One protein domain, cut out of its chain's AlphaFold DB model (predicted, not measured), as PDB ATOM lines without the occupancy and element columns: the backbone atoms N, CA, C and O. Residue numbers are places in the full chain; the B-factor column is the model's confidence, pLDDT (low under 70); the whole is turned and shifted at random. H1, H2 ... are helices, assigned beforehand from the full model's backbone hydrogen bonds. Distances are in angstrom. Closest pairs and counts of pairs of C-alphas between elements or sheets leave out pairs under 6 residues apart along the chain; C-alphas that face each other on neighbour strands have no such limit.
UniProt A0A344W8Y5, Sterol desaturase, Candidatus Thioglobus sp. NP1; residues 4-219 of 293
ATOM      1  N   PHE A   4     -36.301 -31.038  28.319       69.12
ATOM      2  CA  PHE A   4     -36.779 -32.332  28.782       69.12
ATOM      3  C   PHE A   4     -35.860 -33.000  29.808       69.12
ATOM      4  O   PHE A   4     -36.325 -33.405  30.873       69.12
ATOM      5  N   PHE A   5     -34.558 -33.087  29.520       80.50
ATOM      6  CA  PHE A   5     -33.614 -33.750  30.422       80.50
ATOM      7  C   PHE A   5     -33.321 -32.919  31.674       80.50
ATOM      8  O   PHE A   5     -32.883 -33.471  32.682       80.50
ATOM      9  N   ALA A   6     -33.621 -31.614  31.660       81.62
ATOM     10  CA  ALA A   6     -33.392 -30.737  32.804       81.62
ATOM     11  C   ALA A   6     -34.184 -31.182  34.045       81.62
ATOM     12  O   ALA A   6     -33.664 -31.098  35.154       81.62
ATOM     13  N   ASN A   7     -35.389 -31.742  33.869       82.94
ATOM     14  CA  ASN A   7     -36.180 -32.284  34.981       82.94
ATOM     15  C   ASN A   7     -35.495 -33.448  35.713       82.94
ATOM     16  O   ASN A   7     -35.764 -33.652  36.893       82.94
ATOM     17  N   PHE A   8     -34.620 -34.185  35.026       90.94
ATOM     18  CA  PHE A   8     -33.961 -35.383  35.548       90.94
ATOM     19  C   PHE A   8     -32.504 -35.146  35.956       90.94
ATOM     20  O   PHE A   8     -31.962 -35.921  36.738       90.94
ATOM     21  N   LEU A   9     -31.867 -34.087  35.450       90.25
ATOM     22  CA  LEU A   9     -30.454 -33.789  35.704       90.25
ATOM     23  C   LEU A   9     -30.232 -32.623  36.677       90.25
ATOM     24  O   LEU A   9     -29.156 -32.537  37.259       90.25
ATOM     25  N   ASN A  10     -31.220 -31.742  36.880       86.38
ATOM     26  CA  ASN A  10     -31.101 -30.618  37.812       86.38
ATOM     27  C   ASN A  10     -31.552 -31.031  39.234       86.38
ATOM     28  O   ASN A  10     -32.731 -31.353  39.398       86.38
ATOM     29  N   PRO A  11     -30.681 -30.968  40.264       85.94
ATOM     30  CA  PRO A  11     -31.024 -31.309  41.651       85.94
ATOM     31  C   PRO A  11     -32.068 -30.383  42.300       85.94
ATOM     32  O   PRO A  11     -32.658 -30.738  43.310       85.94
ATOM     33  N   GLU A  12     -32.377 -29.224  41.723       81.81
ATOM     34  CA  GLU A  12     -33.500 -28.387  42.174       81.81
ATOM     35  C   GLU A  12     -34.866 -28.973  41.781       81.81
ATOM     36  O   GLU A  12     -35.910 -28.580  42.308       81.81
ATOM     37  N   LYS A  13     -34.891 -29.907  40.822       86.62
ATOM     38  CA  LYS A  13     -36.119 -30.523  40.324       86.62
ATOM     39  C   LYS A  13     -36.413 -31.799  41.099       86.62
ATOM     40  O   LYS A  13     -35.560 -32.656  41.298       86.62
ATOM     41  N   ARG A  14     -37.681 -31.977  41.474       89.69
ATOM     42  CA  ARG A  14     -38.151 -33.154  42.225       89.69
ATOM     43  C   ARG A  14     -37.883 -34.486  41.508       89.69
ATOM     44  O   ARG A  14     -37.678 -35.501  42.168       89.69
ATOM     45  N   LEU A  15     -37.859 -34.476  40.174       92.94
ATOM     46  CA  LEU A  15     -37.595 -35.648  39.330       92.94
ATOM     47  C   LEU A  15     -36.109 -35.885  39.042       92.94
ATOM     48  O   LEU A  15     -35.787 -36.752  38.229       92.94
ATOM     49  N   PHE A  16     -35.208 -35.158  39.707       94.31
ATOM     50  CA  PHE A  16     -33.779 -35.421  39.631       94.31
ATOM     51  C   PHE A  16     -33.490 -36.908  39.853       94.31
ATOM     52  O   PHE A  16     -34.009 -37.532  40.786       94.31
ATOM     53  N   ILE A  17     -32.641 -37.481  39.003       95.06
ATOM     54  CA  ILE A  17     -32.383 -38.918  38.972       95.06
ATOM     55  C   ILE A  17     -31.864 -39.442  40.314       95.06
ATOM     56  O   ILE A  17     -32.257 -40.529  40.732       95.06
ATOM     57  N   GLY A  18     -31.082 -38.643  41.050       94.88
ATOM     58  CA  GLY A  18     -30.638 -39.000  42.399       94.88
ATOM     59  C   GLY A  18     -31.802 -39.191  43.379       94.88
ATOM     60  O   GLY A  18     -31.800 -40.140  44.162       94.88
ATOM     61  N   TYR A  19     -32.846 -38.363  43.291       96.00
ATOM     62  CA  TYR A  19     -34.040 -38.493  44.134       96.00
ATOM     63  C   TYR A  19     -34.928 -39.662  43.711       96.00
ATOM     64  O   TYR A  19     -35.547 -40.293  44.567       96.00
ATOM     65  N   LEU A  20     -34.983 -39.981  42.415       96.00
ATOM     66  CA  LEU A  20     -35.686 -41.167  41.919       96.00
ATOM     67  C   LEU A  20     -34.999 -42.460  42.375       96.00
ATOM     68  O   LEU A  20     -35.679 -43.373  42.838       96.00
ATOM     69  N   ILE A  21     -33.663 -42.516  42.310       96.38
ATOM     70  CA  ILE A  21     -32.870 -43.648  42.812       96.38
ATOM     71  C   ILE A  21     -33.066 -43.802  44.324       96.38
ATOM     72  O   ILE A  21     -33.350 -44.905  44.789       96.38
ATOM     73  N   SER A  22     -32.983 -42.704  45.083       96.75
ATOM     74  CA  SER A  22     -33.215 -42.733  46.531       96.75
ATOM     75  C   SER A  22     -34.626 -43.225  46.874       96.75
ATOM     76  O   SER A  22     -34.798 -44.130  47.692       96.75
ATOM     77  N   ALA A  23     -35.651 -42.706  46.188       96.94
ATOM     78  CA  ALA A  23     -37.030 -43.155  46.355       96.94
ATOM     79  C   ALA A  23     -37.191 -44.653  46.049       96.94
ATOM     80  O   ALA A  23     -37.809 -45.373  46.832       96.94
ATOM     81  N   ALA A  24     -36.606 -45.144  44.951       96.06
ATOM     82  CA  ALA A  24     -36.642 -46.561  44.597       96.06
ATOM     83  C   ALA A  24     -35.969 -47.432  45.669       96.06
ATOM     84  O   ALA A  24     -36.529 -48.452  46.064       96.06
ATOM     85  N   PHE A  25     -34.819 -47.004  46.194       96.69
ATOM     86  CA  PHE A  25     -34.120 -47.701  47.273       96.69
ATOM     87  C   PHE A  25     -34.970 -47.788  48.551       96.69
ATOM     88  O   PHE A  25     -35.164 -48.881  49.087       96.69
ATOM     89  N   ILE A  26     -35.555 -46.666  48.988       96.94
ATOM     90  CA  ILE A  26     -36.471 -46.613  50.141       96.94
ATOM     91  C   ILE A  26     -37.664 -47.553  49.927       96.94
ATOM     92  O   ILE A  26     -38.014 -48.331  50.816       96.94
ATOM     93  N   ALA A  27     -38.272 -47.526  48.740       96.25
ATOM     94  CA  ALA A  27     -39.399 -48.389  48.414       96.25
ATOM     95  C   ALA A  27     -39.023 -49.878  48.405       96.25
ATOM     96  O   ALA A  27     -39.774 -50.684  48.946       96.25
ATOM     97  N   ILE A  28     -37.864 -50.263  47.861       96.25
ATOM     98  CA  ILE A  28     -37.390 -51.657  47.893       96.25
ATOM     99  C   ILE A  28     -37.214 -52.127  49.341       96.25
ATOM    100  O   ILE A  28     -37.703 -53.204  49.694       96.25
ATOM    101  N   ILE A  29     -36.578 -51.312  50.191       96.06
ATOM    102  CA  ILE A  29     -36.415 -51.607  51.621       96.06
ATOM    103  C   ILE A  29     -37.778 -51.777  52.288       96.06
ATOM    104  O   ILE A  29     -38.008 -52.786  52.952       96.06
ATOM    105  N   TRP A  30     -38.700 -50.837  52.087       94.88
ATOM    106  CA  TRP A  30     -40.034 -50.892  52.681       94.88
ATOM    107  C   TRP A  30     -40.809 -52.139  52.246       94.88
ATOM    108  O   TRP A  30     -41.296 -52.909  53.077       94.88
ATOM    109  N   LEU A  31     -40.874 -52.394  50.937       94.62
ATOM    110  CA  LEU A  31     -41.590 -53.538  50.379       94.62
ATOM    111  C   LEU A  31     -41.000 -54.867  50.871       94.62
ATOM    112  O   LEU A  31     -41.748 -55.806  51.148       94.62
ATOM    113  N   ARG A  32     -39.672 -54.949  51.023       95.38
ATOM    114  CA  ARG A  32     -38.987 -56.165  51.469       95.38
ATOM    115  C   ARG A  32     -39.062 -56.369  52.980       95.38
ATOM    116  O   ARG A  32     -39.348 -57.475  53.434       95.38
ATOM    117  N   MET A  33     -38.778 -55.332  53.762       94.94
ATOM    118  CA  MET A  33     -38.623 -55.435  55.214       94.94
ATOM    119  C   MET A  33     -39.946 -55.284  55.960       94.94
ATOM    120  O   MET A  33     -40.141 -55.986  56.953       94.94
ATOM    121  N   VAL A  34     -40.855 -54.434  55.473       92.00
ATOM    122  CA  VAL A  34     -42.140 -54.136  56.124       92.00
ATOM    123  C   VAL A  34     -43.273 -54.937  55.495       92.00
ATOM    124  O   VAL A  34     -43.946 -55.678  56.204       92.00
ATOM    125  N   GLN A  35     -43.443 -54.875  54.170       91.00
ATOM    126  CA  GLN A  35     -44.510 -55.625  53.482       91.00
ATOM    127  C   GLN A  35     -44.143 -57.086  53.164       91.00
ATOM    128  O   GLN A  35     -44.966 -57.817  52.619       91.00
ATOM    129  N   LYS A  36     -42.914 -57.519  53.485       93.88
ATOM    130  CA  LYS A  36     -42.413 -58.896  53.294       93.88
ATOM    131  C   LYS A  36     -42.578 -59.443  51.867       93.88
ATOM    132  O   LYS A  36     -42.629 -60.655  51.670       93.88
ATOM    133  N   LYS A  37     -42.605 -58.574  50.851       93.25
ATOM    134  CA  LYS A  37     -42.729 -59.000  49.451       93.25
ATOM    135  C   LYS A  37     -41.437 -59.683  48.967       93.25
ATOM    136  O   LYS A  37     -40.331 -59.301  49.377       93.25
ATOM    137  N   PRO A  38     -41.534 -60.717  48.110       95.44
ATOM    138  CA  PRO A  38     -40.365 -61.310  47.469       95.44
ATOM    139  C   PRO A  38     -39.769 -60.337  46.443       95.44
ATOM    140  O   PRO A  38     -40.492 -59.552  45.830       95.44
ATOM    141  N   LEU A  39     -38.446 -60.389  46.250       93.50
ATOM    142  CA  LEU A  39     -37.734 -59.444  45.379       93.50
ATOM    143  C   LEU A  39     -38.221 -59.512  43.923       93.50
ATOM    144  O   LEU A  39     -38.324 -58.481  43.267       93.50
ATOM    145  N   THR A  40     -38.602 -60.699  43.449       92.81
ATOM    146  CA  THR A  40     -39.205 -60.909  42.123       92.81
ATOM    147  C   THR A  40     -40.471 -60.075  41.929       92.81
ATOM    148  O   THR A  40     -40.600 -59.401  40.910       92.81
ATOM    149  N   ASN A  41     -41.365 -60.052  42.924       93.00
ATOM    150  CA  ASN A  41     -42.608 -59.274  42.874       93.00
ATOM    151  C   ASN A  41     -42.349 -57.770  43.005       93.00
ATOM    152  O   ASN A  41     -43.106 -56.965  42.471       93.00
ATOM    153  N   ILE A  42     -41.294 -57.382  43.728       93.56
ATOM    154  CA  ILE A  42     -40.885 -55.980  43.829       93.56
ATOM    155  C   ILE A  42     -40.429 -55.493  42.452       93.56
ATOM    156  O   ILE A  42     -40.971 -54.517  41.942       93.56
ATOM    157  N   VAL A  43     -39.489 -56.204  41.823       91.12
ATOM    158  CA  VAL A  43     -38.956 -55.842  40.501       91.12
ATOM    159  C   VAL A  43     -40.066 -55.828  39.448       91.12
ATOM    160  O   VAL A  43     -40.190 -54.847  38.717       91.12
ATOM    161  N   SER A  44     -40.919 -56.857  39.396       91.00
ATOM    162  CA  SER A  44     -42.028 -56.882  38.435       91.00
ATOM    163  C   SER A  44     -43.047 -55.762  38.673       91.00
ATOM    164  O   SER A  44     -43.577 -55.216  37.709       91.00
ATOM    165  N   GLY A  45     -43.278 -55.362  39.929       90.50
ATOM    166  CA  GLY A  45     -44.121 -54.216  40.280       90.50
ATOM    167  C   GLY A  45     -43.552 -52.884  39.787       90.50
ATOM    168  O   GLY A  45     -44.270 -52.103  39.162       90.50
ATOM    169  N   PHE A  46     -42.250 -52.650  39.986       89.31
ATOM    170  CA  PHE A  46     -41.577 -51.433  39.517       89.31
ATOM    171  C   PHE A  46     -41.631 -51.266  38.003       89.31
ATOM    172  O   PHE A  46     -41.773 -50.140  37.539       89.31
ATOM    173  N   PHE A  47     -41.547 -52.355  37.238       88.88
ATOM    174  CA  PHE A  47     -41.550 -52.330  35.772       88.88
ATOM    175  C   PHE A  47     -42.878 -52.798  35.164       88.88
ATOM    176  O   PHE A  47     -42.924 -53.218  34.009       88.88
ATOM    177  N   ASN A  48     -43.972 -52.721  35.924       92.00
ATOM    178  CA  ASN A  48     -45.272 -53.178  35.459       92.00
ATOM    179  C   ASN A  48     -45.763 -52.325  34.276       92.00
ATOM    180  O   ASN A  48     -46.106 -51.148  34.428       92.00
ATOM    181  N   SER A  49     -45.833 -52.935  33.093       91.69
ATOM    182  CA  SER A  49     -46.267 -52.276  31.860       91.69
ATOM    183  C   SER A  49     -47.696 -51.739  31.954       91.69
ATOM    184  O   SER A  49     -47.976 -50.685  31.387       91.69
ATOM    185  N   ASN A  50     -48.575 -52.376  32.734       91.19
ATOM    186  CA  ASN A  50     -49.945 -51.903  32.938       91.19
ATOM    187  C   ASN A  50     -50.002 -50.558  33.672       91.19
ATOM    188  O   ASN A  50     -50.994 -49.851  33.542       91.19
ATOM    189  N   ILE A  51     -48.951 -50.180  34.410       91.81
ATOM    190  CA  ILE A  51     -48.835 -48.867  35.056       91.81
ATOM    191  C   ILE A  51     -48.217 -47.871  34.069       91.81
ATOM    192  O   ILE A  51     -48.851 -46.873  33.714       91.81
ATOM    193  N   TRP A  52     -47.009 -48.163  33.578       93.12
ATOM    194  CA  TRP A  52     -46.198 -47.225  32.787       93.12
ATOM    195  C   TRP A  52     -46.696 -46.993  31.359       93.12
ATOM    196  O   TRP A  52     -46.385 -45.956  30.771       93.12
ATOM    197  N   LEU A  53     -47.469 -47.934  30.806       93.62
ATOM    198  CA  LEU A  53     -48.106 -47.819  29.490       93.62
ATOM    199  C   LEU A  53     -49.615 -47.543  29.580       93.62
ATOM    200  O   LEU A  53     -50.302 -47.527  28.558       93.62
ATOM    201  N   SER A  54     -50.146 -47.299  30.783       93.19
ATOM    202  CA  SER A  54     -51.560 -46.957  30.961       93.19
ATOM    203  C   SER A  54     -51.935 -45.657  30.247       93.19
ATOM    204  O   SER A  54     -51.116 -44.749  30.075       93.19
ATOM    205  N   LYS A  55     -53.226 -45.506  29.913       92.38
ATOM    206  CA  LYS A  55     -53.779 -44.234  29.410       92.38
ATOM    207  C   LYS A  55     -53.489 -43.067  30.372       92.38
ATOM    208  O   LYS A  55     -53.241 -41.955  29.911       92.38
ATOM    209  N   SER A  56     -53.470 -43.331  31.684       93.38
ATOM    210  CA  SER A  56     -53.117 -42.352  32.721       93.38
ATOM    211  C   SER A  56     -51.664 -41.890  32.601       93.38
ATOM    212  O   SER A  56     -51.431 -40.693  32.459       93.38
ATOM    213  N   ALA A  57     -50.705 -42.821  32.561       93.56
ATOM    214  CA  ALA A  57     -49.283 -42.496  32.432       93.56
ATOM    215  C   ALA A  57     -48.967 -41.789  31.102       93.56
ATOM    216  O   ALA A  57     -48.214 -40.818  31.068       93.56
ATOM    217  N   MET A  58     -49.617 -42.196  30.006       93.44
ATOM    218  CA  MET A  58     -49.473 -41.514  28.713       93.44
ATOM    219  C   MET A  58     -49.919 -40.051  28.755       93.44
ATOM    220  O   MET A  58     -49.359 -39.213  28.045       93.44
ATOM    221  N   ALA A  59     -50.928 -39.724  29.561       92.81
ATOM    222  CA  ALA A  59     -51.349 -38.343  29.755       92.81
ATOM    223  C   ALA A  59     -50.322 -37.532  30.555       92.81
ATOM    224  O   ALA A  59     -50.069 -36.382  30.196       92.81
ATOM    225  N   ASP A  60     -49.676 -38.138  31.554       93.56
ATOM    226  CA  ASP A  60     -48.596 -37.503  32.319       93.56
ATOM    227  C   ASP A  60     -47.424 -37.136  31.391       93.56
ATOM    228  O   ASP A  60     -46.918 -36.015  31.438       93.56
ATOM    229  N   TYR A  61     -47.046 -38.024  30.461       91.94
ATOM    230  CA  TYR A  61     -45.957 -37.758  29.506       91.94
ATOM    231  C   TYR A  61     -46.303 -36.633  28.528       91.94
ATOM    232  O   TYR A  61     -45.473 -35.766  28.247       91.94
ATOM    233  N   LYS A  62     -47.542 -36.616  28.021       90.75
ATOM    234  CA  LYS A  62     -48.026 -35.559  27.121       90.75
ATOM    235  C   LYS A  62     -48.053 -34.204  27.823       90.75
ATOM    236  O   LYS A  62     -47.557 -33.226  27.264       90.75
ATOM    237  N   LEU A  63     -48.593 -34.145  29.044       89.00
ATOM    238  CA  LEU A  63     -48.625 -32.912  29.833       89.00
ATOM    239  C   LEU A  63     -47.223 -32.447  30.220       89.00
ATOM    240  O   LEU A  63     -46.954 -31.256  30.118       89.00
ATOM    241  N   MET A  64     -46.306 -33.355  30.561       87.56
ATOM    242  CA  MET A  64     -44.904 -33.007  30.808       87.56
ATOM    243  C   MET A  64     -44.278 -32.262  29.620       87.56
ATOM    244  O   MET A  64     -43.589 -31.264  29.823       87.56
ATOM    245  N   ILE A  65     -44.507 -32.724  28.386       85.62
ATOM    246  CA  ILE A  65     -43.968 -32.068  27.183       85.62
ATOM    247  C   ILE A  65     -44.605 -30.687  26.997       85.62
ATOM    248  O   ILE A  65     -43.910 -29.710  26.734       85.62
ATOM    249  N   ILE A  66     -45.920 -30.590  27.170       84.06
ATOM    250  CA  ILE A  66     -46.675 -29.354  26.945       84.06
ATOM    251  C   ILE A  66     -46.354 -28.290  27.990       84.06
ATOM    252  O   ILE A  66     -46.140 -27.126  27.649       84.06
ATOM    253  N   ASN A  67     -46.263 -28.684  29.257       83.06
ATOM    254  CA  ASN A  67     -45.995 -27.775  30.362       83.06
ATOM    255  C   ASN A  67     -44.619 -27.118  30.252       83.06
ATOM    256  O   ASN A  67     -44.466 -25.993  30.713       83.06
ATOM    257  N   GLN A  68     -43.642 -27.734  29.580       79.81
ATOM    258  CA  GLN A  68     -42.358 -27.070  29.326       79.81
ATOM    259  C   GLN A  68     -42.502 -25.815  28.465       79.81
ATOM    260  O   GLN A  68     -41.819 -24.823  28.709       79.81
ATOM    261  N   PHE A  69     -43.413 -25.812  27.491       79.25
ATOM    262  CA  PHE A  69     -43.672 -24.616  26.692       79.25
ATOM    263  C   PHE A  69     -44.327 -23.520  27.536       79.25
ATOM    264  O   PHE A  69     -43.899 -22.370  27.480       79.25
ATOM    265  N   PHE A  70     -45.303 -23.877  28.375       78.00
ATOM    266  CA  PHE A  70     -45.978 -22.916  29.248       78.00
ATOM    267  C   PHE A  70     -45.060 -22.350  30.333       78.00
ATOM    268  O   PHE A  70     -45.069 -21.147  30.559       78.00
ATOM    269  N   ILE A  71     -44.217 -23.176  30.957       72.31
ATOM    270  CA  ILE A  71     -43.254 -22.722  31.970       72.31
ATOM    271  C   ILE A  71     -42.250 -21.729  31.366       72.31
ATOM    272  O   ILE A  71     -41.879 -20.765  32.030       72.31
ATOM    273  N   LYS A  72     -41.858 -21.880  30.095       74.88
ATOM    274  CA  LYS A  72     -41.012 -20.880  29.418       74.88
ATOM    275  C   LYS A  72     -41.704 -19.534  29.239       74.88
ATOM    276  O   LYS A  72     -41.045 -18.506  29.345       74.88
ATOM    277  N   LEU A  73     -43.020 -19.518  29.023       73.94
ATOM    278  CA  LEU A  73     -43.790 -18.268  28.980       73.94
ATOM    279  C   LEU A  73     -43.819 -17.563  30.343       73.94
ATOM    280  O   LEU A  73     -44.061 -16.362  30.400       73.94
ATOM    281  N   LEU A  74     -43.526 -18.290  31.423       72.00
ATOM    282  CA  LEU A  74     -43.363 -17.742  32.766       72.00
ATOM    283  C   LEU A  74     -41.951 -17.204  33.027       72.00
ATOM    284  O   LEU A  74     -41.730 -16.627  34.081       72.00
ATOM    285  N   ALA A  75     -40.996 -17.309  32.096       67.81
ATOM    286  CA  ALA A  75     -39.650 -16.752  32.278       67.81
ATOM    287  C   ALA A  75     -39.624 -15.251  32.669       67.81
ATOM    288  O   ALA A  75     -38.818 -14.898  33.533       67.81
ATOM    289  N   PRO A  76     -40.513 -14.367  32.160       70.12
ATOM    290  CA  PRO A  76     -40.586 -12.972  32.611       70.12
ATOM    291  C   PRO A  76     -40.936 -12.807  34.099       70.12
ATOM    292  O   PRO A  76     -40.613 -11.782  34.696       70.12
ATOM    293  N   ILE A  77     -41.549 -13.814  34.730       70.81
ATOM    294  CA  ILE A  77     -41.880 -13.789  36.162       70.81
ATOM    295  C   ILE A  77     -40.608 -13.749  37.029       70.81
ATOM    296  O   ILE A  77     -40.639 -13.172  38.114       70.81
ATOM    297  N   LEU A  78     -39.465 -14.248  36.538       68.50
ATOM    298  CA  LEU A  78     -38.175 -14.134  37.237       68.50
ATOM    299  C   LEU A  78     -37.697 -12.678  37.353       68.50
ATOM    300  O   LEU A  78     -37.148 -12.289  38.382       68.50
ATOM    301  N   VAL A  79     -37.959 -11.850  36.336       74.12
ATOM    302  CA  VAL A  79     -37.683 -10.402  36.399       74.12
ATOM    303  C   VAL A  79     -38.594  -9.743  37.437       74.12
ATOM    304  O   VAL A  79     -38.140  -8.920  38.232       74.12
ATOM    305  N   GLY A  80     -39.860 -10.168  37.490       84.38
ATOM    306  CA  GLY A  80     -40.810  -9.737  38.515       84.38
ATOM    307  C   GLY A  80     -40.362 -10.083  39.938       84.38
ATOM    308  O   GLY A  80     -40.545  -9.272  40.842       84.38
ATOM    309  N   GLN A  81     -39.717 -11.237  40.139       87.50
ATOM    310  CA  GLN A  81     -39.206 -11.640  41.450       87.50
ATOM    311  C   GLN A  81     -38.129 -10.682  41.966       87.50
ATOM    312  O   GLN A  81     -38.218 -10.237  43.107       87.50
ATOM    313  N   LEU A  82     -37.135 -10.328  41.142       87.69
ATOM    314  CA  LEU A  82     -36.099  -9.370  41.545       87.69
ATOM    315  C   LEU A  82     -36.700  -7.990  41.837       87.69
ATOM    316  O   LEU A  82     -36.398  -7.405  42.874       87.69
ATOM    317  N   ALA A  83     -37.582  -7.500  40.961       91.75
ATOM    318  CA  ALA A  83     -38.243  -6.211  41.143       91.75
ATOM    319  C   ALA A  83     -39.053  -6.159  42.449       91.75
ATOM    320  O   ALA A  83     -38.947  -5.189  43.195       91.75
ATOM    321  N   LEU A  84     -39.809  -7.215  42.765       93.62
ATOM    322  CA  LEU A  84     -40.578  -7.295  44.007       93.62
ATOM    323  C   LEU A  84     -39.671  -7.411  45.240       93.62
ATOM    324  O   LEU A  84     -39.949  -6.778  46.252       93.62
ATOM    325  N   THR A  85     -38.574  -8.166  45.161       92.62
ATOM    326  CA  THR A  85     -37.587  -8.255  46.250       92.62
ATOM    327  C   THR A  85     -36.991  -6.886  46.565       92.62
ATOM    328  O   THR A  85     -36.944  -6.499  47.730       92.62
ATOM    329  N   LEU A  86     -36.574  -6.141  45.534       92.44
ATOM    330  CA  LEU A  86     -36.043  -4.785  45.684       92.44
ATOM    331  C   LEU A  86     -37.107  -3.828  46.217       92.44
ATOM    332  O   LEU A  86     -36.837  -3.067  47.135       92.44
ATOM    333  N   PHE A  87     -38.336  -3.912  45.705       95.44
ATOM    334  CA  PHE A  87     -39.450  -3.118  46.214       95.44
ATOM    335  C   PHE A  87     -39.667  -3.346  47.716       95.44
ATOM    336  O   PHE A  87     -39.786  -2.384  48.470       95.44
ATOM    337  N   VAL A  88     -39.683  -4.602  48.170       95.44
ATOM    338  CA  VAL A  88     -39.822  -4.938  49.595       95.44
ATOM    339  C   VAL A  88     -38.639  -4.394  50.392       95.44
ATOM    340  O   VAL A  88     -38.854  -3.738  51.405       95.44
ATOM    341  N   PHE A  89     -37.415  -4.631  49.919       93.06
ATOM    342  CA  PHE A  89     -36.186  -4.152  50.549       93.06
ATOM    343  C   PHE A  89     -36.195  -2.630  50.765       93.06
ATOM    344  O   PHE A  89     -36.019  -2.176  51.893       93.06
ATOM    345  N   GLU A  90     -36.473  -1.850  49.718       93.88
ATOM    346  CA  GLU A  90     -36.496  -0.383  49.787       93.88
ATOM    347  C   GLU A  90     -37.595   0.122  50.733       93.88
ATOM    348  O   GLU A  90     -37.368   1.005  51.558       93.88
ATOM    349  N   ASN A  91     -38.789  -0.478  50.685       95.88
ATOM    350  CA  ASN A  91     -39.904  -0.046  51.530       95.88
ATOM    351  C   ASN A  91     -39.730  -0.432  53.008       95.88
ATOM    352  O   ASN A  91     -40.361   0.187  53.863       95.88
ATOM    353  N   MET A  92     -38.865  -1.394  53.353       94.94
ATOM    354  CA  MET A  92     -38.550  -1.685  54.761       94.94
ATOM    355  C   MET A  92     -37.904  -0.487  55.472       94.94
ATOM    356  O   MET A  92     -38.149  -0.301  56.665       94.94
ATOM    357  N   HIS A  93     -37.182   0.382  54.752       92.38
ATOM    358  CA  HIS A  93     -36.607   1.612  55.311       92.38
ATOM    359  C   HIS A  93     -37.660   2.622  55.799       92.38
ATOM    360  O   HIS A  93     -37.341   3.479  56.620       92.38
ATOM    361  N   LEU A  94     -38.913   2.522  55.336       93.56
ATOM    362  CA  LEU A  94     -40.010   3.380  55.802       93.56
ATOM    363  C   LEU A  94     -40.477   3.027  57.221       93.56
ATOM    364  O   LEU A  94     -41.075   3.862  57.894       93.56
ATOM    365  N   PHE A  95     -40.226   1.793  57.665       93.62
ATOM    366  CA  PHE A  95     -40.754   1.259  58.924       93.62
ATOM    367  C   PHE A  95     -39.658   0.889  59.923       93.62
ATOM    368  O   PHE A  95     -39.906   0.879  61.128       93.62
ATOM    369  N   PHE A  96     -38.452   0.582  59.440       93.38
ATOM    370  CA  PHE A  96     -37.368   0.052  60.254       93.38
ATOM    371  C   PHE A  96     -36.040   0.747  59.947       93.38
ATOM    372  O   PHE A  96     -35.761   1.153  58.820       93.38
ATOM    373  N   SER A  97     -35.179   0.834  60.959       90.06
ATOM    374  CA  SER A  97     -33.754   1.116  60.773       90.06
ATOM    375  C   SER A  97     -32.988  -0.196  60.640       90.06
ATOM    376  O   SER A  97     -33.368  -1.201  61.246       90.06
ATOM    377  N   ARG A  98     -31.904  -0.201  59.859       86.00
ATOM    378  CA  ARG A  98     -31.068  -1.399  59.740       86.00
ATOM    379  C   ARG A  98     -30.403  -1.716  61.083       86.00
ATOM    380  O   ARG A  98     -29.936  -0.793  61.754       86.00
ATOM    381  N   PRO A  99     -30.351  -2.997  61.482       82.62
ATOM    382  CA  PRO A  99     -29.652  -3.389  62.694       82.62
ATOM    383  C   PRO A  99     -28.156  -3.091  62.549       82.62
ATOM    384  O   PRO A  99     -27.561  -3.351  61.510       82.62
ATOM    385  N   SER A 100     -27.548  -2.554  63.607       71.94
ATOM    386  CA  SER A 100     -26.110  -2.258  63.651       71.94
ATOM    387  C   SER A 100     -25.253  -3.461  64.058       71.94
ATOM    388  O   SER A 100     -24.032  -3.410  63.955       71.94
ATOM    389  N   ALA A 101     -25.875  -4.524  64.578       70.75
ATOM    390  CA  ALA A 101     -25.198  -5.743  65.002       70.75
ATOM    391  C   ALA A 101     -25.287  -6.808  63.905       70.75
ATOM    392  O   ALA A 101     -26.384  -7.155  63.464       70.75
ATOM    393  N   SER A 102     -24.139  -7.355  63.503       79.12
ATOM    394  CA  SER A 102     -24.071  -8.486  62.580       79.12
ATOM    395  C   SER A 102     -24.234  -9.806  63.337       79.12
ATOM    396  O   SER A 102     -23.620 -10.041  64.379       79.12
ATOM    397  N   LEU A 103     -25.092 -10.682  62.813       86.00
ATOM    398  CA  LEU A 103     -25.172 -12.067  63.268       86.00
ATOM    399  C   LEU A 103     -24.157 -12.918  62.492       86.00
ATOM    400  O   LEU A 103     -23.884 -12.631  61.325       86.00
ATOM    401  N   PRO A 104     -23.633 -14.007  63.084       88.00
ATOM    402  CA  PRO A 104     -22.853 -14.979  62.331       88.00
ATOM    403  C   PRO A 104     -23.649 -15.531  61.143       88.00
ATOM    404  O   PRO A 104     -24.833 -15.850  61.279       88.00
ATOM    405  N   VAL A 105     -22.979 -15.724  60.003       84.69
ATOM    406  CA  VAL A 105     -23.597 -16.171  58.738       84.69
ATOM    407  C   VAL A 105     -24.460 -17.420  58.922       84.69
ATOM    408  O   VAL A 105     -25.593 -17.465  58.455       84.69
ATOM    409  N   TRP A 106     -23.976 -18.417  59.669       85.38
ATOM    410  CA  TRP A 106     -24.715 -19.665  59.901       85.38
ATOM    411  C   TRP A 106     -26.058 -19.440  60.611       85.38
ATOM    412  O   TRP A 106     -27.024 -20.149  60.330       85.38
ATOM    413  N   MET A 107     -26.139 -18.451  61.508       89.00
ATOM    414  CA  MET A 107     -27.354 -18.137  62.257       89.00
ATOM    415  C   MET A 107     -28.357 -17.418  61.359       89.00
ATOM    416  O   MET A 107     -29.535 -17.775  61.359       89.00
ATOM    417  N   VAL A 108     -27.884 -16.470  60.540       87.62
ATOM    418  CA  VAL A 108     -28.716 -15.822  59.516       87.62
ATOM    419  C   VAL A 108     -29.274 -16.863  58.554       87.62
ATOM    420  O   VAL A 108     -30.480 -16.896  58.323       87.62
ATOM    421  N   MET A 109     -28.419 -17.755  58.052       85.88
ATOM    422  CA  MET A 109     -28.816 -18.830  57.149       85.88
ATOM    423  C   MET A 109     -29.853 -19.751  57.787       85.88
ATOM    424  O   MET A 109     -30.879 -20.022  57.174       85.88
ATOM    425  N   LEU A 110     -29.652 -20.179  59.035       87.62
ATOM    426  CA  LEU A 110     -30.615 -21.025  59.737       87.62
ATOM    427  C   LEU A 110     -31.980 -20.337  59.892       87.62
ATOM    428  O   LEU A 110     -33.007 -20.954  59.598       87.62
ATOM    429  N   ILE A 111     -31.997 -19.074  60.329       89.25
ATOM    430  CA  ILE A 111     -33.228 -18.290  60.502       89.25
ATOM    431  C   ILE A 111     -33.931 -18.119  59.157       89.25
ATOM    432  O   ILE A 111     -35.114 -18.439  59.038       89.25
ATOM    433  N   PHE A 112     -33.201 -17.662  58.140       88.62
ATOM    434  CA  PHE A 112     -33.742 -17.408  56.812       88.62
ATOM    435  C   PHE A 112     -34.290 -18.683  56.170       88.62
ATOM    436  O   PHE A 112     -35.449 -18.711  55.764       88.62
ATOM    437  N   THR A 113     -33.500 -19.758  56.123       88.12
ATOM    438  CA  THR A 113     -33.911 -21.032  55.521       88.12
ATOM    439  C   THR A 113     -35.117 -21.632  56.235       88.12
ATOM    440  O   THR A 113     -36.018 -22.151  55.579       88.12
ATOM    441  N   THR A 114     -35.175 -21.536  57.566       91.19
ATOM    442  CA  THR A 114     -36.316 -22.035  58.350       91.19
ATOM    443  C   THR A 114     -37.568 -21.196  58.107       91.19
ATOM    444  O   THR A 114     -38.632 -21.754  57.844       91.19
ATOM    445  N   ALA A 115     -37.454 -19.865  58.139       92.19
ATOM    446  CA  ALA A 115     -38.576 -18.967  57.874       92.19
ATOM    447  C   ALA A 115     -39.112 -19.147  56.447       92.19
ATOM    448  O   ALA A 115     -40.317 -19.323  56.260       92.19
ATOM    449  N   LEU A 116     -38.219 -19.185  55.453       92.00
ATOM    450  CA  LEU A 116     -38.573 -19.429  54.058       92.00
ATOM    451  C   LEU A 116     -39.259 -20.787  53.893       92.00
ATOM    452  O   LEU A 116     -40.288 -20.861  53.231       92.00
ATOM    453  N   PHE A 117     -38.735 -21.848  54.513       92.81
ATOM    454  CA  PHE A 117     -39.345 -23.177  54.471       92.81
ATOM    455  C   PHE A 117     -40.768 -23.180  55.040       92.81
ATOM    456  O   PHE A 117     -41.682 -23.670  54.379       92.81
ATOM    457  N   ILE A 118     -40.975 -22.602  56.227       95.19
ATOM    458  CA  ILE A 118     -42.294 -22.559  56.878       95.19
ATOM    459  C   ILE A 118     -43.293 -21.771  56.020       95.19
ATOM    460  O   ILE A 118     -44.408 -22.240  55.793       95.19
ATOM    461  N   LEU A 119     -42.898 -20.597  55.513       95.94
ATOM    462  CA  LEU A 119     -43.756 -19.758  54.671       95.94
ATOM    463  C   LEU A 119     -44.046 -20.407  53.307       95.94
ATOM    464  O   LEU A 119     -45.176 -20.349  52.812       95.94
ATOM    465  N   ASP A 120     -43.049 -21.045  52.688       94.50
ATOM    466  CA  ASP A 120     -43.215 -21.751  51.415       94.50
ATOM    467  C   ASP A 120     -44.156 -22.950  51.578       94.50
ATOM    468  O   ASP A 120     -45.099 -23.086  50.799       94.50
ATOM    469  N   ASP A 121     -43.974 -23.771  52.613       96.38
ATOM    470  CA  ASP A 121     -44.817 -24.944  52.859       96.38
ATOM    471  C   ASP A 121     -46.257 -24.548  53.237       96.38
ATOM    472  O   ASP A 121     -47.211 -25.066  52.653       96.38
ATOM    473  N   PHE A 122     -46.434 -23.550  54.114       98.19
ATOM    474  CA  PHE A 122     -47.761 -23.038  54.474       98.19
ATOM    475  C   PHE A 122     -48.504 -22.443  53.272       98.19
ATOM    476  O   PHE A 122     -49.679 -22.735  53.047       98.19
ATOM    477  N   SER A 123     -47.832 -21.620  52.462       98.44
ATOM    478  CA  SER A 123     -48.459 -21.023  51.277       98.44
ATOM    479  C   SER A 123     -48.833 -22.070  50.221       98.44
ATOM    480  O   SER A 123     -49.833 -21.890  49.521       98.44
ATOM    481  N   ARG A 124     -48.076 -23.176  50.106       97.50
ATOM    482  CA  ARG A 124     -48.460 -24.331  49.272       97.50
ATOM    483  C   ARG A 124     -49.714 -24.987  49.805       97.50
ATOM    484  O   ARG A 124     -50.640 -25.180  49.025       97.50
ATOM    485  N   TYR A 125     -49.748 -25.285  51.103       98.62
ATOM    486  CA  TYR A 125     -50.926 -25.839  51.762       98.62
ATOM    487  C   TYR A 125     -52.166 -24.974  51.502       98.62
ATOM    488  O   TYR A 125     -53.201 -25.483  51.076       98.62
ATOM    489  N   LEU A 126     -52.054 -23.657  51.701       98.62
ATOM    490  CA  LEU A 126     -53.177 -22.741  51.533       98.62
ATOM    491  C   LEU A 126     -53.677 -22.729  50.087       98.62
ATOM    492  O   LEU A 126     -54.872 -22.898  49.855       98.62
ATOM    493  N   LEU A 127     -52.776 -22.563  49.113       98.69
ATOM    494  CA  LEU A 127     -53.153 -22.569  47.701       98.69
ATOM    495  C   LEU A 127     -53.779 -23.910  47.301       98.69
ATOM    496  O   LEU A 127     -54.808 -23.922  46.635       98.69
ATOM    497  N   HIS A 128     -53.209 -25.026  47.753       98.50
ATOM    498  CA  HIS A 128     -53.724 -26.361  47.477       98.50
ATOM    499  C   HIS A 128     -55.132 -26.562  48.059       98.50
ATOM    500  O   HIS A 128     -56.052 -26.966  47.349       98.50
ATOM    501  N   ARG A 129     -55.356 -26.152  49.312       98.56
ATOM    502  CA  ARG A 129     -56.686 -26.167  49.933       98.56
ATOM    503  C   ARG A 129     -57.685 -25.289  49.177       98.56
ATOM    504  O   ARG A 129     -58.823 -25.704  48.967       98.56
ATOM    505  N   LEU A 130     -57.284 -24.094  48.736       98.56
ATOM    506  CA  LEU A 130     -58.134 -23.227  47.909       98.56
ATOM    507  C   LEU A 130     -58.466 -23.879  46.562       98.56
ATOM    508  O   LEU A 130     -59.597 -23.751  46.096       98.56
ATOM    509  N   MET A 131     -57.522 -24.610  45.962       98.25
ATOM    510  CA  MET A 131     -57.758 -25.357  44.727       98.25
ATOM    511  C   MET A 131     -58.807 -26.457  44.879       98.25
ATOM    512  O   MET A 131     -59.532 -26.718  43.928       98.25
ATOM    513  N   HIS A 132     -58.950 -27.044  46.063       97.88
ATOM    514  CA  HIS A 132     -60.033 -27.984  46.350       97.88
ATOM    515  C   HIS A 132     -61.357 -27.297  46.686       97.88
ATOM    516  O   HIS A 132     -62.419 -27.726  46.242       97.88
ATOM    517  N   ARG A 133     -61.309 -26.205  47.456       97.44
ATOM    518  CA  ARG A 133     -62.518 -25.568  47.998       97.44
ATOM    519  C   ARG A 133     -63.201 -24.590  47.045       97.44
ATOM    520  O   ARG A 133     -64.404 -24.380  47.170       97.44
ATOM    521  N   ILE A 134     -62.469 -23.975  46.116       98.25
ATOM    522  CA  ILE A 134     -63.026 -23.013  45.158       98.25
ATOM    523  C   ILE A 134     -63.343 -23.740  43.844       98.25
ATOM    524  O   ILE A 134     -62.408 -24.171  43.164       98.25
ATOM    525  N   PRO A 135     -64.621 -23.807  43.408       96.44
ATOM    526  CA  PRO A 135     -65.010 -24.562  42.215       96.44
ATOM    527  C   PRO A 135     -64.239 -24.181  40.949       96.44
ATOM    528  O   PRO A 135     -63.899 -25.048  40.150       96.44
ATOM    529  N   LEU A 136     -63.929 -22.893  40.764       96.25
ATOM    530  CA  LEU A 136     -63.138 -22.431  39.622       96.25
ATOM    531  C   LEU A 136     -61.709 -22.989  39.645       96.25
ATOM    532  O   LEU A 136     -61.225 -23.441  38.613       96.25
ATOM    533  N   LEU A 137     -61.047 -22.977  40.803       97.12
ATOM    534  CA  LEU A 137     -59.680 -23.480  40.930       97.12
ATOM    535  C   LEU A 137     -59.633 -25.009  40.822       97.12
ATOM    536  O   LEU A 137     -58.739 -25.554  40.171       97.12
ATOM    537  N   TRP A 138     -60.653 -25.691  41.351       96.56
ATOM    538  CA  TRP A 138     -60.804 -27.139  41.232       96.56
ATOM    539  C   TRP A 138     -60.863 -27.603  39.778       96.56
ATOM    540  O   TRP A 138     -60.321 -28.652  39.443       96.56
ATOM    541  N   ARG A 139     -61.453 -26.814  38.869       94.44
ATOM    542  CA  ARG A 139     -61.477 -27.149  37.433       94.44
ATOM    543  C   ARG A 139     -60.082 -27.334  36.841       94.44
ATOM    544  O   ARG A 139     -59.945 -28.123  35.911       94.44
ATOM    545  N   PHE A 140     -59.077 -26.644  37.374       94.75
ATOM    546  CA  PHE A 140     -57.686 -26.805  36.959       94.75
ATOM    547  C   PHE A 140     -57.028 -27.959  37.714       94.75
ATOM    548  O   PHE A 140     -56.454 -28.849  37.094       94.75
ATOM    549  N   HIS A 141     -57.197 -27.999  39.036       96.56
ATOM    550  CA  HIS A 141     -56.520 -28.979  39.880       96.56
ATOM    551  C   HIS A 141     -57.046 -30.415  39.721       96.56
ATOM    552  O   HIS A 141     -56.300 -31.383  39.851       96.56
ATOM    553  N   ARG A 142     -58.306 -30.596  39.305       94.38
ATOM    554  CA  ARG A 142     -58.861 -31.922  38.985       94.38
ATOM    555  C   ARG A 142     -58.093 -32.640  37.871       94.38
ATOM    556  O   ARG A 142     -58.183 -33.862  37.769       94.38
ATOM    557  N   ALA A 143     -57.349 -31.913  37.025       94.12
ATOM    558  CA  ALA A 143     -56.455 -32.530  36.051       94.12
ATOM    559  C   ALA A 143     -55.412 -33.393  36.772       94.12
ATOM    560  O   ALA A 143     -55.248 -34.549  36.392       94.12
ATOM    561  N   HIS A 144     -54.820 -32.897  37.863       95.81
ATOM    562  CA  HIS A 144     -53.901 -33.646  38.719       95.81
ATOM    563  C   HIS A 144     -54.568 -34.885  39.338       95.81
ATOM    564  O   HIS A 144     -54.061 -35.994  39.184       95.81
ATOM    565  N   HIS A 145     -55.761 -34.723  39.919       95.81
ATOM    566  CA  HIS A 145     -56.526 -35.812  40.551       95.81
ATOM    567  C   HIS A 145     -57.129 -36.836  39.584       95.81
ATOM    568  O   HIS A 145     -57.620 -37.874  40.007       95.81
ATOM    569  N   SER A 146     -57.113 -36.579  38.275       94.94
ATOM    570  CA  SER A 146     -57.640 -37.528  37.282       94.94
ATOM    571  C   SER A 146     -56.690 -38.685  36.953       94.94
ATOM    572  O   SER A 146     -56.982 -39.480  36.060       94.94
ATOM    573  N   ALA A 147     -55.535 -38.779  37.617       95.00
ATOM    574  CA  ALA A 147     -54.639 -39.917  37.470       95.00
ATOM    575  C   ALA A 147     -55.250 -41.166  38.123       95.00
ATOM    576  O   ALA A 147     -55.524 -41.174  39.316       95.00
ATOM    577  N   THR A 148     -55.437 -42.237  37.349       94.69
ATOM    578  CA  THR A 148     -55.884 -43.547  37.870       94.69
ATOM    579  C   THR A 148     -54.728 -44.424  38.324       94.69
ATOM    580  O   THR A 148     -54.920 -45.360  39.089       94.69
ATOM    581  N   ASN A 149     -53.518 -44.110  37.863       92.56
ATOM    582  CA  ASN A 149     -52.280 -44.733  38.302       92.56
ATOM    583  C   ASN A 149     -51.300 -43.631  38.679       92.56
ATOM    584  O   ASN A 149     -50.992 -42.777  37.843       92.56
ATOM    585  N   LEU A 150     -50.792 -43.671  39.909       94.69
ATOM    586  CA  LEU A 150     -49.776 -42.735  40.368       94.69
ATOM    587  C   LEU A 150     -48.379 -43.241  40.002       94.69
ATOM    588  O   LEU A 150     -47.976 -44.353  40.355       94.69
ATOM    589  N   THR A 151     -47.620 -42.386  39.330       95.44
ATOM    590  CA  THR A 151     -46.186 -42.558  39.073       95.44
ATOM    591  C   THR A 151     -45.457 -41.278  39.465       95.44
ATOM    592  O   THR A 151     -46.103 -40.232  39.562       95.44
ATOM    593  N   PRO A 152     -44.125 -41.287  39.661       95.12
ATOM    594  CA  PRO A 152     -43.413 -40.057  39.998       95.12
ATOM    595  C   PRO A 152     -43.694 -38.921  39.004       95.12
ATOM    596  O   PRO A 152     -43.742 -37.758  39.392       95.12
ATOM    597  N   LEU A 153     -43.971 -39.259  37.739       94.12
ATOM    598  CA  LEU A 153     -44.297 -38.315  36.669       94.12
ATOM    599  C   LEU A 153     -45.681 -37.670  36.809       94.12
ATOM    600  O   LEU A 153     -45.902 -36.604  36.237       94.12
ATOM    601  N   THR A 154     -46.574 -38.222  37.628       95.31
ATOM    602  CA  THR A 154     -47.880 -37.626  37.935       95.31
ATOM    603  C   THR A 154     -47.747 -36.255  38.610       95.31
ATOM    604  O   THR A 154     -48.647 -35.427  38.491       95.31
ATOM    605  N   VAL A 155     -46.597 -35.932  39.224       92.19
ATOM    606  CA  VAL A 155     -46.305 -34.556  39.678       92.19
ATOM    607  C   VAL A 155     -46.367 -33.529  38.543       92.19
ATOM    608  O   VAL A 155     -46.674 -32.371  38.791       92.19
ATOM    609  N   LEU A 156     -46.088 -33.944  37.303       90.31
ATOM    610  CA  LEU A 156     -46.110 -33.084  36.119       90.31
ATOM    611  C   LEU A 156     -47.468 -33.063  35.413       90.31
ATOM    612  O   LEU A 156     -47.632 -32.339  34.427       90.31
ATOM    613  N   ARG A 157     -48.448 -33.828  35.913       92.94
ATOM    614  CA  ARG A 157     -49.849 -33.802  35.476       92.94
ATOM    615  C   ARG A 157     -50.545 -32.552  36.021       92.94
ATOM    616  O   ARG A 157     -51.510 -32.630  36.771       92.94
ATOM    617  N   THR A 158     -50.005 -31.396  35.676       91.31
ATOM    618  CA  THR A 158     -50.402 -30.093  36.208       91.31
ATOM    619  C   THR A 158     -51.073 -29.302  35.101       91.31
ATOM    620  O   THR A 158     -50.572 -29.262  33.976       91.31
ATOM    621  N   HIS A 159     -52.197 -28.660  35.399       92.56
ATOM    622  CA  HIS A 159     -52.816 -27.747  34.445       92.56
ATOM    623  C   HIS A 159     -51.940 -26.482  34.265       92.56
ATOM    624  O   HIS A 159     -51.405 -25.988  35.256       92.56
ATOM    625  N   PRO A 160     -51.812 -25.875  33.066       89.31
ATOM    626  CA  PRO A 160     -50.985 -24.675  32.884       89.31
ATOM    627  C   PRO A 160     -51.318 -23.531  33.854       89.31
ATOM    628  O   PRO A 160     -50.419 -22.959  34.461       89.31
ATOM    629  N   ILE A 161     -52.606 -23.244  34.074       91.12
ATOM    630  CA  ILE A 161     -53.052 -22.231  35.053       91.12
ATOM    631  C   ILE A 161     -52.646 -22.606  36.485       91.12
ATOM    632  O   ILE A 161     -52.224 -21.737  37.241       91.12
ATOM    633  N   GLU A 162     -52.714 -23.884  36.857       92.88
ATOM    634  CA  GLU A 162     -52.241 -24.344  38.166       92.88
ATOM    635  C   GLU A 162     -50.733 -24.093  38.319       92.88
ATOM    636  O   GLU A 162     -50.305 -23.562  39.344       92.88
ATOM    637  N   ALA A 163     -49.940 -24.367  37.276       90.00
ATOM    638  CA  ALA A 163     -48.514 -24.048  37.265       90.00
ATOM    639  C   ALA A 163     -48.263 -22.539  37.443       90.00
ATOM    640  O   ALA A 163     -47.438 -22.161  38.272       90.00
ATOM    641  N   VAL A 164     -49.018 -21.673  36.746       90.06
ATOM    642  CA  VAL A 164     -48.932 -20.209  36.926       90.06
ATOM    643  C   VAL A 164     -49.227 -19.806  38.369       90.06
ATOM    644  O   VAL A 164     -48.465 -19.035  38.952       90.06
ATOM    645  N   LEU A 165     -50.294 -20.334  38.971       93.56
ATOM    646  CA  LEU A 165     -50.681 -20.002  40.345       93.56
ATOM    647  C   LEU A 165     -49.593 -20.392  41.354       93.56
ATOM    648  O   LEU A 165     -49.229 -19.582  42.208       93.56
ATOM    649  N   PHE A 166     -49.022 -21.596  41.235       92.50
ATOM    650  CA  PHE A 166     -47.924 -22.025  42.106       92.50
ATOM    651  C   PHE A 166     -46.635 -21.219  41.883       92.50
ATOM    652  O   PHE A 166     -45.925 -20.947  42.858       92.50
ATOM    653  N   SER A 167     -46.346 -20.808  40.642       90.00
ATOM    654  CA  SER A 167     -45.221 -19.924  40.313       90.00
ATOM    655  C   SER A 167     -45.395 -18.524  40.902       90.00
ATOM    656  O   SER A 167     -44.476 -18.031  41.549       90.00
ATOM    657  N   LEU A 168     -46.569 -17.904  40.754       91.38
ATOM    658  CA  LEU A 168     -46.866 -16.592  41.343       91.38
ATOM    659  C   LEU A 168     -46.781 -16.633  42.870       91.38
ATOM    660  O   LEU A 168     -46.150 -15.770  43.477       91.38
ATOM    661  N   ARG A 169     -47.339 -17.679  43.488       94.88
ATOM    662  CA  ARG A 169     -47.189 -17.937  44.925       94.88
ATOM    663  C   ARG A 169     -45.716 -18.012  45.329       94.88
ATOM    664  O   ARG A 169     -45.334 -17.384  46.311       94.88
ATOM    665  N   ALA A 170     -44.894 -18.755  44.580       91.25
ATOM    666  CA  ALA A 170     -43.464 -18.877  44.865       91.25
ATOM    667  C   ALA A 170     -42.765 -17.517  44.806       91.25
ATOM    668  O   ALA A 170     -42.066 -17.162  45.748       91.25
ATOM    669  N   VAL A 171     -43.019 -16.733  43.755       90.88
ATOM    670  CA  VAL A 171     -42.445 -15.392  43.593       90.88
ATOM    671  C   VAL A 171     -42.810 -14.479  44.751       90.88
ATOM    672  O   VAL A 171     -41.921 -13.874  45.331       90.88
ATOM    673  N   ILE A 172     -44.084 -14.423  45.143       93.81
ATOM    674  CA  ILE A 172     -44.519 -13.570  46.256       93.81
ATOM    675  C   ILE A 172     -43.797 -13.965  47.549       93.81
ATOM    676  O   ILE A 172     -43.181 -13.121  48.194       93.81
ATOM    677  N   VAL A 173     -43.830 -15.248  47.917       94.44
ATOM    678  CA  VAL A 173     -43.237 -15.721  49.177       94.44
ATOM    679  C   VAL A 173     -41.724 -15.540  49.186       94.44
ATOM    680  O   VAL A 173     -41.164 -15.076  50.181       94.44
ATOM    681  N   HIS A 174     -41.057 -15.883  48.083       91.75
ATOM    682  CA  HIS A 174     -39.604 -15.795  47.980       91.75
ATOM    683  C   HIS A 174     -39.165 -14.336  47.964       91.75
ATOM    684  O   HIS A 174     -38.272 -13.991  48.725       91.75
ATOM    685  N   SER A 175     -39.817 -13.459  47.197       92.44
ATOM    686  CA  SER A 175     -39.471 -12.033  47.164       92.44
ATOM    687  C   SER A 175     -39.684 -11.332  48.499       92.44
ATOM    688  O   SER A 175     -38.824 -10.560  48.914       92.44
ATOM    689  N   LEU A 176     -40.787 -11.617  49.197       94.19
ATOM    690  CA  LEU A 176     -41.027 -11.067  50.535       94.19
ATOM    691  C   LEU A 176     -39.943 -11.530  51.517       94.19
ATOM    692  O   LEU A 176     -39.339 -10.710  52.204       94.19
ATOM    693  N   SER A 177     -39.655 -12.833  51.538       92.50
ATOM    694  CA  SER A 177     -38.654 -13.411  52.443       92.50
ATOM    695  C   SER A 177     -37.247 -12.885  52.144       92.50
ATOM    696  O   SER A 177     -36.509 -12.537  53.064       92.50
ATOM    697  N   LEU A 178     -36.880 -12.798  50.863       90.38
ATOM    698  CA  LEU A 178     -35.590 -12.283  50.406       90.38
ATOM    699  C   LEU A 178     -35.437 -10.792  50.699       90.38
ATOM    700  O   LEU A 178     -34.397 -10.390  51.203       90.38
ATOM    701  N   GLY A 179     -36.461  -9.980  50.422       92.31
ATOM    702  CA  GLY A 179     -36.418  -8.537  50.661       92.31
ATOM    703  C   GLY A 179     -36.218  -8.219  52.142       92.31
ATOM    704  O   GLY A 179     -35.350  -7.420  52.491       92.31
ATOM    705  N   VAL A 180     -36.946  -8.923  53.018       92.69
ATOM    706  CA  VAL A 180     -36.770  -8.832  54.475       92.69
ATOM    707  C   VAL A 180     -35.377  -9.315  54.895       92.69
ATOM    708  O   VAL A 180     -34.704  -8.641  55.672       92.69
ATOM    709  N   CYS A 181     -34.906 -10.446  54.361       89.94
ATOM    710  CA  CYS A 181     -33.581 -10.980  54.678       89.94
ATOM    711  C   CYS A 181     -32.457 -10.012  54.285       89.94
ATOM    712  O   CYS A 181     -31.593  -9.710  55.104       89.94
ATOM    713  N   PHE A 182     -32.490  -9.452  53.072       89.06
ATOM    714  CA  PHE A 182     -31.506  -8.461  52.637       89.06
ATOM    715  C   PHE A 182     -31.570  -7.182  53.466       89.06
ATOM    716  O   PHE A 182     -30.533  -6.597  53.784       89.06
ATOM    717  N   PHE A 183     -32.765  -6.748  53.861       91.25
ATOM    718  CA  PHE A 183     -32.897  -5.562  54.695       91.25
ATOM    719  C   PHE A 183     -32.146  -5.728  56.022       91.25
ATOM    720  O   PHE A 183     -31.312  -4.882  56.356       91.25
ATOM    721  N   PHE A 184     -32.373  -6.844  56.721       89.50
ATOM    722  CA  PHE A 184     -31.773  -7.102  58.031       89.50
ATOM    723  C   PHE A 184     -30.337  -7.646  57.980       89.50
ATOM    724  O   PHE A 184     -29.595  -7.427  58.932       89.50
ATOM    725  N   PHE A 185     -29.931  -8.342  56.910       86.69
ATOM    726  CA  PHE A 185     -28.710  -9.162  56.925       86.69
ATOM    727  C   PHE A 185     -27.825  -9.094  55.667       86.69
ATOM    728  O   PHE A 185     -26.892  -9.890  55.562       86.69
ATOM    729  N   ALA A 186     -28.056  -8.178  54.714       77.31
ATOM    730  CA  ALA A 186     -27.281  -8.150  53.457       77.31
ATOM    731  C   ALA A 186     -25.756  -8.021  53.638       77.31
ATOM    732  O   ALA A 186     -25.011  -8.447  52.764       77.31
ATOM    733  N   GLU A 187     -25.279  -7.454  54.747       74.81
ATOM    734  CA  GLU A 187     -23.837  -7.343  55.023       74.81
ATOM    735  C   GLU A 187     -23.203  -8.674  55.451       74.81
ATOM    736  O   GLU A 187     -21.986  -8.827  55.409       74.81
ATOM    737  N   SER A 188     -24.018  -9.639  55.882       72.31
ATOM    738  CA  SER A 188     -23.562 -10.909  56.454       72.31
ATOM    739  C   SER A 188     -23.677 -12.092  55.491       72.31
ATOM    740  O   SER A 188     -23.168 -13.159  55.816       72.31
ATOM    741  N   VAL A 189     -24.361 -11.958  54.346       70.44
ATOM    742  CA  VAL A 189     -24.672 -13.110  53.483       70.44
ATOM    743  C   VAL A 189     -24.604 -12.750  52.002       70.44
ATOM    744  O   VAL A 189     -25.143 -11.737  51.559       70.44
ATOM    745  N   SER A 190     -23.972 -13.618  51.218       74.88
ATOM    746  CA  SER A 190     -23.923 -13.506  49.764       74.88
ATOM    747  C   SER A 190     -25.221 -13.981  49.101       74.88
ATOM    748  O   SER A 190     -25.961 -14.819  49.622       74.88
ATOM    749  N   LEU A 191     -25.472 -13.508  47.876       66.81
ATOM    750  CA  LEU A 191     -26.590 -13.992  47.054       66.81
ATOM    751  C   LEU A 191     -26.538 -15.516  46.860       66.81
ATOM    752  O   LEU A 191     -27.571 -16.176  46.896       66.81
ATOM    753  N   ILE A 192     -25.341 -16.080  46.688       61.41
ATOM    754  CA  ILE A 192     -25.145 -17.512  46.426       61.41
ATOM    755  C   ILE A 192     -25.593 -18.359  47.620       61.41
ATOM    756  O   ILE A 192     -26.271 -19.365  47.428       61.41
ATOM    757  N   GLU A 193     -25.270 -17.946  48.847       67.25
ATOM    758  CA  GLU A 193     -25.681 -18.661  50.061       67.25
ATOM    759  C   GLU A 193     -27.207 -18.655  50.210       67.25
ATOM    760  O   GLU A 193     -27.819 -19.693  50.455       67.25
ATOM    761  N   ILE A 194     -27.835 -17.507  49.952       63.47
ATOM    762  CA  ILE A 194     -29.286 -17.330  50.036       63.47
ATOM    763  C   ILE A 194     -30.027 -18.140  48.965       63.47
ATOM    764  O   ILE A 194     -31.000 -18.827  49.283       63.47
ATOM    765  N   PHE A 195     -29.569 -18.124  47.711       62.69
ATOM    766  CA  PHE A 195     -30.169 -18.940  46.649       62.69
ATOM    767  C   PHE A 195     -29.872 -20.440  46.824       62.69
ATOM    768  O   PHE A 195     -30.708 -21.275  46.483       62.69
ATOM    769  N   GLY A 196     -28.738 -20.796  47.435       59.75
ATOM    770  CA  GLY A 196     -28.373 -22.172  47.784       59.75
ATOM    771  C   GLY A 196     -29.147 -22.765  48.971       59.75
ATOM    772  O   GLY A 196     -28.999 -23.948  49.272       59.75
ATOM    773  N   SER A 197     -30.003 -21.985  49.635       58.78
ATOM    774  CA  SER A 197     -30.649 -22.317  50.914       58.78
ATOM    775  C   SER A 197     -31.745 -23.404  50.879       58.78
ATOM    776  O   SER A 197     -32.507 -23.568  51.827       58.78
ATOM    777  N   SER A 198     -31.804 -24.233  49.837       70.88
ATOM    778  CA  SER A 198     -32.850 -25.253  49.640       70.88
ATOM    779  C   SER A 198     -32.670 -26.533  50.477       70.88
ATOM    780  O   SER A 198     -33.192 -27.585  50.110       70.88
ATOM    781  N   MET A 199     -31.954 -26.478  51.605       81.62
ATOM    782  CA  MET A 199     -31.574 -27.656  52.401       81.62
ATOM    783  C   MET A 199     -32.781 -28.536  52.757       81.62
ATOM    784  O   MET A 199     -32.770 -29.735  52.488       81.62
ATOM    785  N   PHE A 200     -33.859 -27.954  53.295       84.69
ATOM    786  CA  PHE A 200     -35.055 -28.719  53.670       84.69
ATOM    787  C   PHE A 200     -35.742 -29.378  52.469       84.69
ATOM    788  O   PHE A 200     -36.188 -30.518  52.571       84.69
ATOM    789  N   VAL A 201     -35.786 -28.698  51.319       82.50
ATOM    790  CA  VAL A 201     -36.369 -29.236  50.080       82.50
ATOM    791  C   VAL A 201     -35.522 -30.387  49.541       82.50
ATOM    792  O   VAL A 201     -36.063 -31.433  49.191       82.50
ATOM    793  N   VAL A 202     -34.195 -30.234  49.532       86.69
ATOM    794  CA  VAL A 202     -33.248 -31.280  49.120       86.69
ATOM    795  C   VAL A 202     -33.360 -32.503  50.026       86.69
ATOM    796  O   VAL A 202     -33.429 -33.625  49.523       86.69
ATOM    797  N   ILE A 203     -33.423 -32.305  51.347       89.56
ATOM    798  CA  ILE A 203     -33.626 -33.384  52.321       89.56
ATOM    799  C   ILE A 203     -34.952 -34.086  52.040       89.56
ATOM    800  O   ILE A 203     -34.976 -35.297  51.839       89.56
ATOM    801  N   PHE A 204     -36.049 -33.336  51.955       89.94
ATOM    802  CA  PHE A 204     -37.370 -33.893  51.695       89.94
ATOM    803  C   PHE A 204     -37.423 -34.684  50.375       89.94
ATOM    804  O   PHE A 204     -37.966 -35.790  50.324       89.94
ATOM    805  N   HIS A 205     -36.813 -34.169  49.305       90.69
ATOM    806  CA  HIS A 205     -36.737 -34.882  48.036       90.69
ATOM    807  C   HIS A 205     -35.908 -36.164  48.131       90.69
ATOM    808  O   HIS A 205     -36.351 -37.209  47.643       90.69
ATOM    809  N   SER A 206     -34.762 -36.092  48.805       91.88
ATOM    810  CA  SER A 206     -33.865 -37.226  49.037       91.88
ATOM    811  C   SER A 206     -34.513 -38.307  49.900       91.88
ATOM    812  O   SER A 206     -34.284 -39.487  49.659       91.88
ATOM    813  N   LEU A 207     -35.385 -37.935  50.839       93.50
ATOM    814  CA  LEU A 207     -36.141 -38.848  51.704       93.50
ATOM    815  C   LEU A 207     -37.396 -39.441  51.037       93.50
ATOM    816  O   LEU A 207     -38.338 -39.861  51.707       93.50
ATOM    817  N   GLY A 208     -37.415 -39.516  49.704       92.44
ATOM    818  CA  GLY A 208     -38.433 -40.264  48.974       92.44
ATOM    819  C   GLY A 208     -39.700 -39.472  48.666       92.44
ATOM    820  O   GLY A 208     -40.759 -40.075  48.511       92.44
ATOM    821  N   SER A 209     -39.618 -38.144  48.500       93.06
ATOM    822  CA  SER A 209     -40.783 -37.324  48.119       93.06
ATOM    823  C   SER A 209     -41.550 -37.864  46.906       93.06
ATOM    824  O   SER A 209     -42.762 -37.701  46.830       93.06
ATOM    825  N   ASN A 210     -40.876 -38.511  45.948       96.00
ATOM    826  CA  ASN A 210     -41.487 -39.100  44.754       96.00
ATOM    827  C   ASN A 210     -42.441 -40.264  45.073       96.00
ATOM    828  O   ASN A 210     -43.351 -40.528  44.295       96.00
ATOM    829  N   LEU A 211     -42.302 -40.913  46.234       95.94
ATOM    830  CA  LEU A 211     -43.119 -42.067  46.621       95.94
ATOM    831  C   LEU A 211     -44.584 -41.716  46.873       95.94
ATOM    832  O   LEU A 211     -45.446 -42.572  46.687       95.94
ATOM    833  N   ARG A 212     -44.887 -40.457  47.212       95.62
ATOM    834  CA  ARG A 212     -46.278 -39.991  47.352       95.62
ATOM    835  C   ARG A 212     -47.078 -40.084  46.050       95.62
ATOM    836  O   ARG A 212     -48.295 -40.185  46.080       95.62
ATOM    837  N   HIS A 213     -46.389 -40.048  44.907       96.06
ATOM    838  CA  HIS A 213     -46.956 -40.288  43.585       96.06
ATOM    839  C   HIS A 213     -46.391 -41.615  43.078       96.06
ATOM    840  O   HIS A 213     -45.582 -41.667  42.165       96.06
ATOM    841  N   SER A 214     -46.735 -42.713  43.736       93.69
ATOM    842  CA  SER A 214     -46.323 -44.054  43.319       93.69
ATOM    843  C   SER A 214     -47.347 -45.082  43.783       93.69
ATOM    844  O   SER A 214     -48.211 -44.767  44.596       93.69
ATOM    845  N   HIS A 215     -47.221 -46.321  43.316       88.00
ATOM    846  CA  HIS A 215     -48.019 -47.453  43.797       88.00
ATOM    847  C   HIS A 215     -47.511 -48.028  45.138       88.00
ATOM    848  O   HIS A 215     -48.031 -49.034  45.622       88.00
ATOM    849  N   VAL A 216     -46.462 -47.445  45.731       91.62
ATOM    850  CA  VAL A 216     -45.879 -47.908  46.995       91.62
ATOM    851  C   VAL A 216     -46.478 -47.107  48.144       91.62
ATOM    852  O   VAL A 216     -46.145 -45.942  48.350       91.62
ATOM    853  N   ASN A 217     -47.361 -47.751  48.905       89.94
ATOM    854  CA  ASN A 217     -47.984 -47.178  50.094       89.94
ATOM    855  C   ASN A 217     -47.026 -47.288  51.302       89.94
ATOM    856  O   ASN A 217     -46.818 -48.375  51.860       89.94
ATOM    857  N   ILE A 218     -46.400 -46.160  51.658       94.31
ATOM    858  CA  ILE A 218     -45.558 -46.006  52.854       94.31
ATOM    859  C   ILE A 218     -46.284 -45.101  53.840       94.31
ATOM    860  O   ILE A 218     -46.352 -43.889  53.630       94.31
ATOM    861  N   SER A 219     -46.795 -45.699  54.912       94.38
ATOM    862  CA  SER A 219     -47.375 -44.989  56.047       94.38
ATOM    863  C   SER A 219     -46.334 -44.756  57.139       94.38
ATOM    864  O   SER A 219     -45.404 -45.549  57.319       94.38
TER     865      SER A 219
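What this domain is: This is residues 4 to 219 of the 293 residues of the protein "Sterol desaturase" of Candidatus Thioglobus sp. NP1 (UniProt A0A344W8Y5). The long helix H10 lies between two others, H6 on one side and H7 on another, each packed along it at a shallow tilt while H6 and H7 stay apart, and beyond them the short helices H9 and H13 bridge H5 and H2. The helical hairpin of H2 and H3, with H4 after it, lies at one far end of the elongated body; the unnamed stretch 93 to 104 loops round the other. The printed part has 216 residues with thirteen named helices, H1 to H13 in order, and no named strand: the class is all helix, and the packing is mostly crossed, with few touching pairs at a shallow tilt. It is only just compact, close to loose, with a radius of gyration of the C-alphas of 20.3 A and spans of 64 by 40 by 32 A.

How they stand to each other: Start at H7, residues 105 to 133. It touches the hub, H10, residues 160 to 185, at a shallow tilt of 27 degrees, opposite ways; their closest C-alphas, Leu 116 and Ser 177, are 6.2 A apart. H6, residues 76 to 92, touches H10 the same way at a shallow tilt of 33 degrees, only just short of steep, closest at the C-alphas of Thr 85 and Ser 175, 4.3 A apart. H8, residues 135 to 145, touches H7 only at the corner, about perpendicular at 74 degrees, with C-alphas 131 and 137 at 4.7 A. H5, residues 55 to 73, has a kink of 30 degrees near residue 66; with residues 67 to 71 alone it touches H10, C-alphas 67 and 160 being closest at 6.4 A. H9, residues 152 to 156, touches H5 at C-alphas 156 and 64, 5.4 A apart, and touches H13, residues 209 to 213, at C-alphas 152 and 213, 5.0 A apart. H13 touches H2, residues 17 to 33, at C-alphas 211 and 23, 6.2 A apart. H12, residues 199 to 206, touches H2 at C-alphas 206 and 19, 5.1 A apart, and only just touches H7, with 3 pairs of C-alphas within 8 A, closest at C-alphas 200 and 117, 7.1 A apart. Every O i to N i+4 pair is within hydrogen-bond range in H2, H6, H7, H10 and H12, among others; the count is 13 of 15 in H5, 4 of 7 in H8, 0 of 1 in H9 and H13, where 2 of 2 and 1 of 2 O i to N i+3 pairs are within range.

Where its parts are: Find C-alpha 105 at (-23.597, -16.171, 58.738); from there H7 runs 41.5 A to C-alpha 133 at (-62.518, -25.568, 47.998). H10 is 36.3 A long, H5 27.8 A, H6 24.9 A and H2 24.0 A. H3, residues 39 to 46, forms a hairpin with H2; H4, residues 49 to 52, touches no helix. H1, residues 4 to 9, is close to H2 but not clearly touching, with C-alphas 8 and 17 at 5.2 A. H11, residues 191 to 195, is near H10.

The domain as a whole: The C-alphas of Thr 40 and Leu 94, the two farthest apart, are 65.7 A apart. The printed part has no cut, and its one long link joins H6 to H7. Look for pLDDT under 70 at residues 4, 75, 78 and 191 to 197; the mean of the printed part is 89.4.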